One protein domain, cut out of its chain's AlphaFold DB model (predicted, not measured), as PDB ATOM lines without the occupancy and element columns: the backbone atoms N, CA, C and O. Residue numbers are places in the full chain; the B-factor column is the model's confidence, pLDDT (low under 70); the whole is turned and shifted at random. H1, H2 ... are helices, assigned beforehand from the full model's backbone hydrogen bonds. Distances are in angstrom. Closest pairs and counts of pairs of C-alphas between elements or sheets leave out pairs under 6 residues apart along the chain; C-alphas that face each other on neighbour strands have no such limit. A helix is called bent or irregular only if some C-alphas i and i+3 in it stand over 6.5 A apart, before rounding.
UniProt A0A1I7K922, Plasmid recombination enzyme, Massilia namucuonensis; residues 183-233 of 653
ATOM      1  N   PRO A 183     -12.987 -33.712 -58.591       89.25
ATOM      2  CA  PRO A 183     -12.727 -32.570 -57.709       89.25
ATOM      3  C   PRO A 183     -13.566 -32.580 -56.423       89.25
ATOM      4  O   PRO A 183     -13.063 -32.156 -55.390       89.25
ATOM      5  N   VAL A 184     -14.802 -33.102 -56.438       90.50
ATOM      6  CA  VAL A 184     -15.611 -33.233 -55.209       90.50
ATOM      7  C   VAL A 184     -15.006 -34.277 -54.275       90.50
ATOM      8  O   VAL A 184     -14.894 -34.019 -53.081       90.50
ATOM      9  N   ARG A 185     -14.544 -35.422 -54.800       91.81
ATOM     10  CA  ARG A 185     -13.845 -36.424 -53.978       91.81
ATOM     11  C   ARG A 185     -12.518 -35.896 -53.430       91.81
ATOM     12  O   ARG A 185     -12.206 -36.156 -52.276       91.81
ATOM     13  N   ALA A 186     -11.767 -35.129 -54.222       91.06
ATOM     14  CA  ALA A 186     -10.525 -34.502 -53.769       91.06
ATOM     15  C   ALA A 186     -10.775 -33.483 -52.643       91.06
ATOM     16  O   ALA A 186     -10.126 -33.564 -51.605       91.06
ATOM     17  N   ALA A 187     -11.758 -32.588 -52.802       92.00
ATOM     18  CA  ALA A 187     -12.147 -31.634 -51.760       92.00
ATOM     19  C   ALA A 187     -12.659 -32.337 -50.488       92.00
ATOM     20  O   ALA A 187     -12.286 -31.957 -49.384       92.00
ATOM     21  N   ALA A 188     -13.457 -33.398 -50.640       93.19
ATOM     22  CA  ALA A 188     -13.950 -34.212 -49.531       93.19
ATOM     23  C   ALA A 188     -12.817 -34.878 -48.732       93.19
ATOM     24  O   ALA A 188     -12.842 -34.869 -47.505       93.19
ATOM     25  N   MET A 189     -11.807 -35.430 -49.412       94.06
ATOM     26  CA  MET A 189     -10.668 -36.075 -48.748       94.06
ATOM     27  C   MET A 189      -9.672 -35.066 -48.164       94.06
ATOM     28  O   MET A 189      -9.075 -35.351 -47.131       94.06
ATOM     29  N   ALA A 190      -9.532 -33.879 -48.764       93.38
ATOM     30  CA  ALA A 190      -8.769 -32.779 -48.175       93.38
ATOM     31  C   ALA A 190      -9.413 -32.286 -46.869       93.38
ATOM     32  O   ALA A 190      -8.734 -32.210 -45.852       93.38
ATOM     33  N   LEU A 191     -10.731 -32.057 -46.870       93.94
ATOM     34  CA  LEU A 191     -11.479 -31.615 -45.688       93.94
ATOM     35  C   LEU A 191     -11.495 -32.680 -44.575       93.94
ATOM     36  O   LEU A 191     -11.386 -32.353 -43.394       93.94
ATOM     37  N   ALA A 192     -11.575 -33.966 -44.940       93.62
ATOM     38  CA  ALA A 192     -11.437 -35.068 -43.989       93.62
ATOM     39  C   ALA A 192     -10.018 -35.148 -43.393       93.62
ATOM     40  O   ALA A 192      -9.889 -35.333 -42.184       93.62
ATOM     41  N   ARG A 193      -8.961 -34.954 -44.201       94.31
ATOM     42  CA  ARG A 193      -7.571 -34.858 -43.712       94.31
ATOM     43  C   ARG A 193      -7.403 -33.701 -42.735       94.31
ATOM     44  O   ARG A 193      -6.919 -33.923 -41.635       94.31
ATOM     45  N   GLU A 194      -7.808 -32.499 -43.135       93.00
ATOM     46  CA  GLU A 194      -7.715 -31.277 -42.330       93.00
ATOM     47  C   GLU A 194      -8.421 -31.457 -40.978       93.00
ATOM     48  O   GLU A 194      -7.850 -31.172 -39.929       93.00
ATOM     49  N   THR A 195      -9.621 -32.046 -40.988       92.19
ATOM     50  CA  THR A 195     -10.380 -32.328 -39.761       92.19
ATOM     51  C   THR A 195      -9.694 -33.373 -38.874       92.19
ATOM     52  O   THR A 195      -9.676 -33.205 -37.655       92.19
ATOM     53  N   LEU A 196      -9.089 -34.420 -39.452       91.56
ATOM     54  CA  LEU A 196      -8.311 -35.415 -38.702       91.56
ATOM     55  C   LEU A 196      -7.027 -34.812 -38.105       91.56
ATOM     56  O   LEU A 196      -6.776 -35.006 -36.920       91.56
ATOM     57  N   GLN A 197      -6.266 -34.036 -38.884       91.31
ATOM     58  CA  GLN A 197      -5.048 -33.348 -38.434       91.31
ATOM     59  C   GLN A 197      -5.334 -32.299 -37.344       91.31
ATOM     60  O   GLN A 197      -4.521 -32.114 -36.442       91.31
ATOM     61  N   ALA A 198      -6.485 -31.619 -37.401       88.44
ATOM     62  CA  ALA A 198      -6.860 -30.595 -36.424       88.44
ATOM     63  C   ALA A 198      -7.410 -31.157 -35.099       88.44
ATOM     64  O   ALA A 198      -7.255 -30.515 -34.062       88.44
ATOM     65  N   ASN A 199      -8.068 -32.325 -35.116       78.25
ATOM     66  CA  ASN A 199      -8.791 -32.860 -33.950       78.25
ATOM     67  C   ASN A 199      -8.161 -34.117 -33.332       78.25
ATOM     68  O   ASN A 199      -8.587 -34.535 -32.255       78.25
ATOM     69  N   ALA A 200      -7.169 -34.734 -33.976       72.19
ATOM     70  CA  ALA A 200      -6.528 -35.943 -33.475       72.19
ATOM     71  C   ALA A 200      -5.000 -35.854 -33.579       72.19
ATOM     72  O   ALA A 200      -4.450 -35.492 -34.615       72.19
ATOM     73  N   ALA A 201      -4.302 -36.257 -32.513       81.88
ATOM     74  CA  ALA A 201      -2.841 -36.363 -32.475       81.88
ATOM     75  C   ALA A 201      -2.345 -37.620 -33.228       81.88
ATOM     76  O   ALA A 201      -1.676 -38.482 -32.660       81.88
ATOM     77  N   LEU A 202      -2.747 -37.753 -34.495       88.38
ATOM     78  CA  LEU A 202      -2.395 -38.855 -35.386       88.38
ATOM     79  C   LEU A 202      -1.284 -38.424 -36.344       88.38
ATOM     80  O   LEU A 202      -1.323 -37.332 -36.906       88.38
ATOM     81  N   ASN A 203      -0.324 -39.317 -36.577       89.69
ATOM     82  CA  ASN A 203       0.704 -39.122 -37.595       89.69
ATOM     83  C   ASN A 203       0.081 -39.191 -39.000       89.69
ATOM     84  O   ASN A 203      -0.865 -39.954 -39.217       89.69
ATOM     85  N   ASP A 204       0.662 -38.477 -39.968       89.81
ATOM     86  CA  ASP A 204       0.165 -38.449 -41.351       89.81
ATOM     87  C   ASP A 204       0.038 -39.846 -41.981       89.81
ATOM     88  O   ASP A 204      -0.946 -40.098 -42.668       89.81
ATOM     89  N   ASP A 205       0.938 -40.790 -41.673       91.31
ATOM     90  CA  ASP A 205       0.851 -42.186 -42.141       91.31
ATOM     91  C   ASP A 205      -0.456 -42.885 -41.711       91.31
ATOM     92  O   ASP A 205      -1.029 -43.687 -42.452       91.31
ATOM     93  N   ILE A 206      -0.948 -42.577 -40.504       91.19
ATOM     94  CA  ILE A 206      -2.192 -43.141 -39.958       91.19
ATOM     95  C   ILE A 206      -3.395 -42.466 -40.623       91.19
ATOM     96  O   ILE A 206      -4.379 -43.127 -40.956       91.19
ATOM     97  N   ILE A 207      -3.308 -41.157 -40.858       92.50
ATOM     98  CA  ILE A 207      -4.342 -40.389 -41.560       92.50
ATOM     99  C   ILE A 207      -4.449 -40.857 -43.024       92.50
ATOM    100  O   ILE A 207      -5.558 -41.046 -43.523       92.50
ATOM    101  N   ASP A 208      -3.331 -41.157 -43.686       92.50
ATOM    102  CA  ASP A 208      -3.294 -41.776 -45.015       92.50
ATOM    103  C   ASP A 208      -3.927 -43.173 -45.012       92.50
ATOM    104  O   ASP A 208      -4.797 -43.449 -45.844       92.50
ATOM    105  N   ALA A 209      -3.569 -44.028 -44.048       92.75
ATOM    106  CA  ALA A 209      -4.158 -45.361 -43.902       92.75
ATOM    107  C   ALA A 209      -5.688 -45.325 -43.690       92.75
ATOM    108  O   ALA A 209      -6.394 -46.207 -44.182       92.75
ATOM    109  N   LEU A 210      -6.210 -44.291 -43.018       91.12
ATOM    110  CA  LEU A 210      -7.650 -44.058 -42.849       91.12
ATOM    111  C   LEU A 210      -8.319 -43.469 -44.106       91.12
ATOM    112  O   LEU A 210      -9.465 -43.802 -44.402       91.12
ATOM    113  N   LEU A 211      -7.636 -42.611 -44.871       92.88
ATOM    114  CA  LEU A 211      -8.206 -41.947 -46.053       92.88
ATOM    115  C   LEU A 211      -8.197 -42.823 -47.315       92.88
ATOM    116  O   LEU A 211      -9.134 -42.753 -48.117       92.88
ATOM    117  N   VAL A 212      -7.167 -43.652 -47.511       93.25
ATOM    118  CA  VAL A 212      -6.992 -44.481 -48.721       93.25
ATOM    119  C   VAL A 212      -8.206 -45.383 -49.027       93.25
ATOM    120  O   VAL A 212      -8.659 -45.359 -50.179       93.25
ATOM    121  N   PRO A 213      -8.813 -46.105 -48.060       92.81
ATOM    122  CA  PRO A 213     -10.034 -46.887 -48.293       92.81
ATOM    123  C   PRO A 213     -11.218 -46.052 -48.811       92.81
ATOM    124  O   PRO A 213     -12.021 -46.530 -49.615       92.81
ATOM    125  N   HIS A 214     -11.310 -44.785 -48.396       91.81
ATOM    126  CA  HIS A 214     -12.441 -43.897 -48.675       91.81
ATOM    127  C   HIS A 214     -12.251 -43.001 -49.916       91.81
ATOM    128  O   HIS A 214     -13.190 -42.340 -50.353       91.81
ATOM    129  N   ALA A 215     -11.096 -43.046 -50.590       88.38
ATOM    130  CA  ALA A 215     -10.818 -42.228 -51.783       88.38
ATOM    131  C   ALA A 215     -11.778 -42.463 -52.983       88.38
ATOM    132  O   ALA A 215     -11.896 -41.619 -53.885       88.38
ATOM    133  N   LYS A 216     -12.474 -43.612 -53.016       86.50
ATOM    134  CA  LYS A 216     -13.508 -43.941 -54.021       86.50
ATOM    135  C   LYS A 216     -14.892 -43.398 -53.642       86.50
ATOM    136  O   LYS A 216     -15.577 -42.869 -54.517       86.50
ATOM    137  N   ASP A 217     -15.264 -43.501 -52.367       88.38
ATOM    138  CA  ASP A 217     -16.482 -42.929 -51.786       88.38
ATOM    139  C   ASP A 217     -16.172 -42.319 -50.402       88.38
ATOM    140  O   ASP A 217     -16.081 -43.053 -49.414       88.38
ATOM    141  N   PRO A 218     -15.988 -40.988 -50.320       91.81
ATOM    142  CA  PRO A 218     -15.673 -40.300 -49.073       91.81
ATOM    143  C   PRO A 218     -16.900 -40.045 -48.184       91.81
ATOM    144  O   PRO A 218     -16.740 -39.540 -47.072       91.81
ATOM    145  N   ALA A 219     -18.121 -40.348 -48.646       89.69
ATOM    146  CA  ALA A 219     -19.344 -40.013 -47.917       89.69
ATOM    147  C   ALA A 219     -19.464 -40.680 -46.529       89.69
ATOM    148  O   ALA A 219     -19.853 -39.974 -45.596       89.69
ATOM    149  N   PRO A 220     -19.101 -41.968 -46.331       91.06
ATOM    150  CA  PRO A 220     -19.178 -42.600 -45.013       91.06
ATOM    151  C   PRO A 220     -18.221 -41.971 -43.994       91.06
ATOM    152  O   PRO A 220     -18.609 -41.769 -42.847       91.06
ATOM    153  N   LEU A 221     -16.998 -41.619 -44.414       92.19
ATOM    154  CA  LEU A 221     -16.002 -41.004 -43.532       92.19
ATOM    155  C   LEU A 221     -16.404 -39.581 -43.137       92.19
ATOM    156  O   LEU A 221     -16.352 -39.242 -41.961       92.19
ATOM    157  N   LEU A 222     -16.848 -38.764 -44.098       92.56
ATOM    158  CA  LEU A 222     -17.342 -37.415 -43.807       92.56
ATOM    159  C   LEU A 222     -18.520 -37.449 -42.826       92.56
ATOM    160  O   LEU A 222     -18.525 -36.691 -41.862       92.56
ATOM    161  N   LEU A 223     -19.470 -38.372 -43.020       93.25
ATOM    162  CA  LEU A 223     -20.606 -38.558 -42.113       93.25
ATOM    163  C   LEU A 223     -20.154 -38.985 -40.708       93.25
ATOM    164  O   LEU A 223     -20.652 -38.436 -39.728       93.25
ATOM    165  N   ALA A 224     -19.192 -39.908 -40.596       91.81
ATOM    166  CA  ALA A 224     -18.631 -40.333 -39.310       91.81
ATOM    167  C   ALA A 224     -17.867 -39.210 -38.580       91.81
ATOM    168  O   ALA A 224     -17.871 -39.168 -37.352       91.81
ATOM    169  N   LEU A 225     -17.259 -38.281 -39.323       91.56
ATOM    170  CA  LEU A 225     -16.616 -37.071 -38.793       91.56
ATOM    171  C   LEU A 225     -17.605 -35.910 -38.541       91.56
ATOM    172  O   LEU A 225     -17.186 -34.842 -38.099       91.56
ATOM    173  N   GLY A 226     -18.902 -36.074 -38.839       91.88
ATOM    174  CA  GLY A 226     -19.915 -35.014 -38.717       91.88
ATOM    175  C   GLY A 226     -19.823 -33.902 -39.776       91.88
ATOM    176  O   GLY A 226     -20.463 -32.860 -39.638       91.88
ATOM    177  N   ILE A 227     -19.039 -34.104 -40.837       91.56
ATOM    178  CA  ILE A 227     -18.730 -33.104 -41.865       91.56
ATOM    179  C   ILE A 227     -19.739 -33.190 -43.020       91.56
ATOM    180  O   ILE A 227     -19.985 -34.255 -43.589       91.56
ATOM    181  N   ALA A 228     -20.278 -32.045 -43.444       91.00
ATOM    182  CA  ALA A 228     -21.109 -31.967 -44.643       91.00
ATOM    183  C   ALA A 228     -20.291 -32.211 -45.929       91.00
ATOM    184  O   ALA A 228     -19.212 -31.651 -46.116       91.00
ATOM    185  N   MET A 229     -20.834 -33.002 -46.863       88.25
ATOM    186  CA  MET A 229     -20.220 -33.232 -48.178       88.25
ATOM    187  C   MET A 229     -20.005 -31.901 -48.924       88.25
ATOM    188  O   MET A 229     -20.988 -31.188 -49.151       88.25
ATOM    189  N   PRO A 230     -18.774 -31.563 -49.361       88.38
ATOM    190  CA  PRO A 230     -18.527 -30.315 -50.070       88.38
ATOM    191  C   PRO A 230     -19.334 -30.257 -51.367       88.38
ATOM    192  O   PRO A 230     -19.276 -31.152 -52.217       88.38
ATOM    193  N   LEU A 231     -20.093 -29.172 -51.526       81.12
ATOM    194  CA  LEU A 231     -20.881 -28.930 -52.727       81.12
ATOM    195  C   LEU A 231     -19.966 -28.845 -53.952       81.12
ATOM    196  O   LEU A 231     -18.895 -28.241 -53.918       81.12
ATOM    197  N   ALA A 232     -20.420 -29.415 -55.069       73.62
ATOM    198  CA  ALA A 232     -19.716 -29.298 -56.335       73.62
ATOM    199  C   ALA A 232     -19.615 -27.822 -56.740       73.62
ATOM    200  O   ALA A 232     -20.609 -27.224 -57.163       73.62
ATOM    201  N   ALA A 233     -18.410 -27.253 -56.637       68.19
ATOM    202  CA  ALA A 233     -18.108 -25.934 -57.168       68.19
ATOM    203  C   ALA A 233     -18.567 -25.885 -58.631       68.19
ATOM    204  O   ALA A 233     -18.101 -26.670 -59.464       68.19
TER     205      ALA A 233
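Overview. This is residues 183 to 233 of the 653 residues of the protein "Plasmid recombination enzyme" of Massilia namucuonensis (UniProt A0A1I7K922). Picture a helical hairpin, with the long helix H1 running out and H2 folding back beside it at a slant, and a short third helix, H3, next to the half-way part of H1; the three helix centres make a triangle. Past H3, the unnamed tail of residues 225 to 233 folds back toward the end of H1 where the printed part begins, while residues 198 to 203, at the turn of the hairpin, stick out free. You have 51 printed residues here, with three named helices in the order H1, H2, H3 and no named strand: the class is all helix. The whole is compact, with a radius of gyration of the C-alphas of 10.2 A, and elongated, with spans of 30 by 19 by 17 A.

Along the chain. Find C-alpha 183 at (-12.727, -32.570, -57.709); from there H1, residues 183 to 199, runs 24.1 A to C-alpha 199 at (-8.791, -32.860, -33.950). Next look at C-alpha 204, at (0.165, -38.449, -41.351), where H2, residues 204 to 214, sets out on its 15.6 A. H2 is irregular, but only just: C-alphas 210 and 213 are 6.6 A apart, and its line is a rough one. Then come to H3, residues 219 to 224, which ends with C-alpha 224 at (-18.631, -40.333, -39.310).

Arrangement. Start at Arg 193 in H1 and look across to Ile 207 in H2: their C-alphas, 6.8 A apart, are the closest of the two helices, which touch. H1 and H2 run opposite ways at a steep tilt of 39 degrees and form a helical hairpin. Go next to Ala 192 and Leu 222, whose C-alphas, at 6.4 A, are the closest of H1 and H3. These two helices only just touch, with 3 pairs of C-alphas within 8 A, and H1 does so with residues 188 to 192 alone. H1 and H3 run the same way at a shallow tilt of 17 degrees. H2 and H3 are close but not clearly touching; their closest C-alphas, those of His 214 and Leu 221, are 6.9 A apart. In the backbones of H1 and H3, every O i to N i+4 pair is within hydrogen-bond range; in H2, 5 of 7 are.

Size, cuts and confidence. Measure the whole from Ala 201 to Ala 233, whose C-alphas are the two farthest apart, at 30.8 A. The C-alphas of Pro 183 and Ala 233, the first and last printed, are 8.6 A apart. The printed part has no cut, and the links from H1 to H2 and from H2 to H3 are tight, each of 4 residues. In the B-factor column you will find a mean pLDDT of 89.6 for the printed part, with residue 233 under 70.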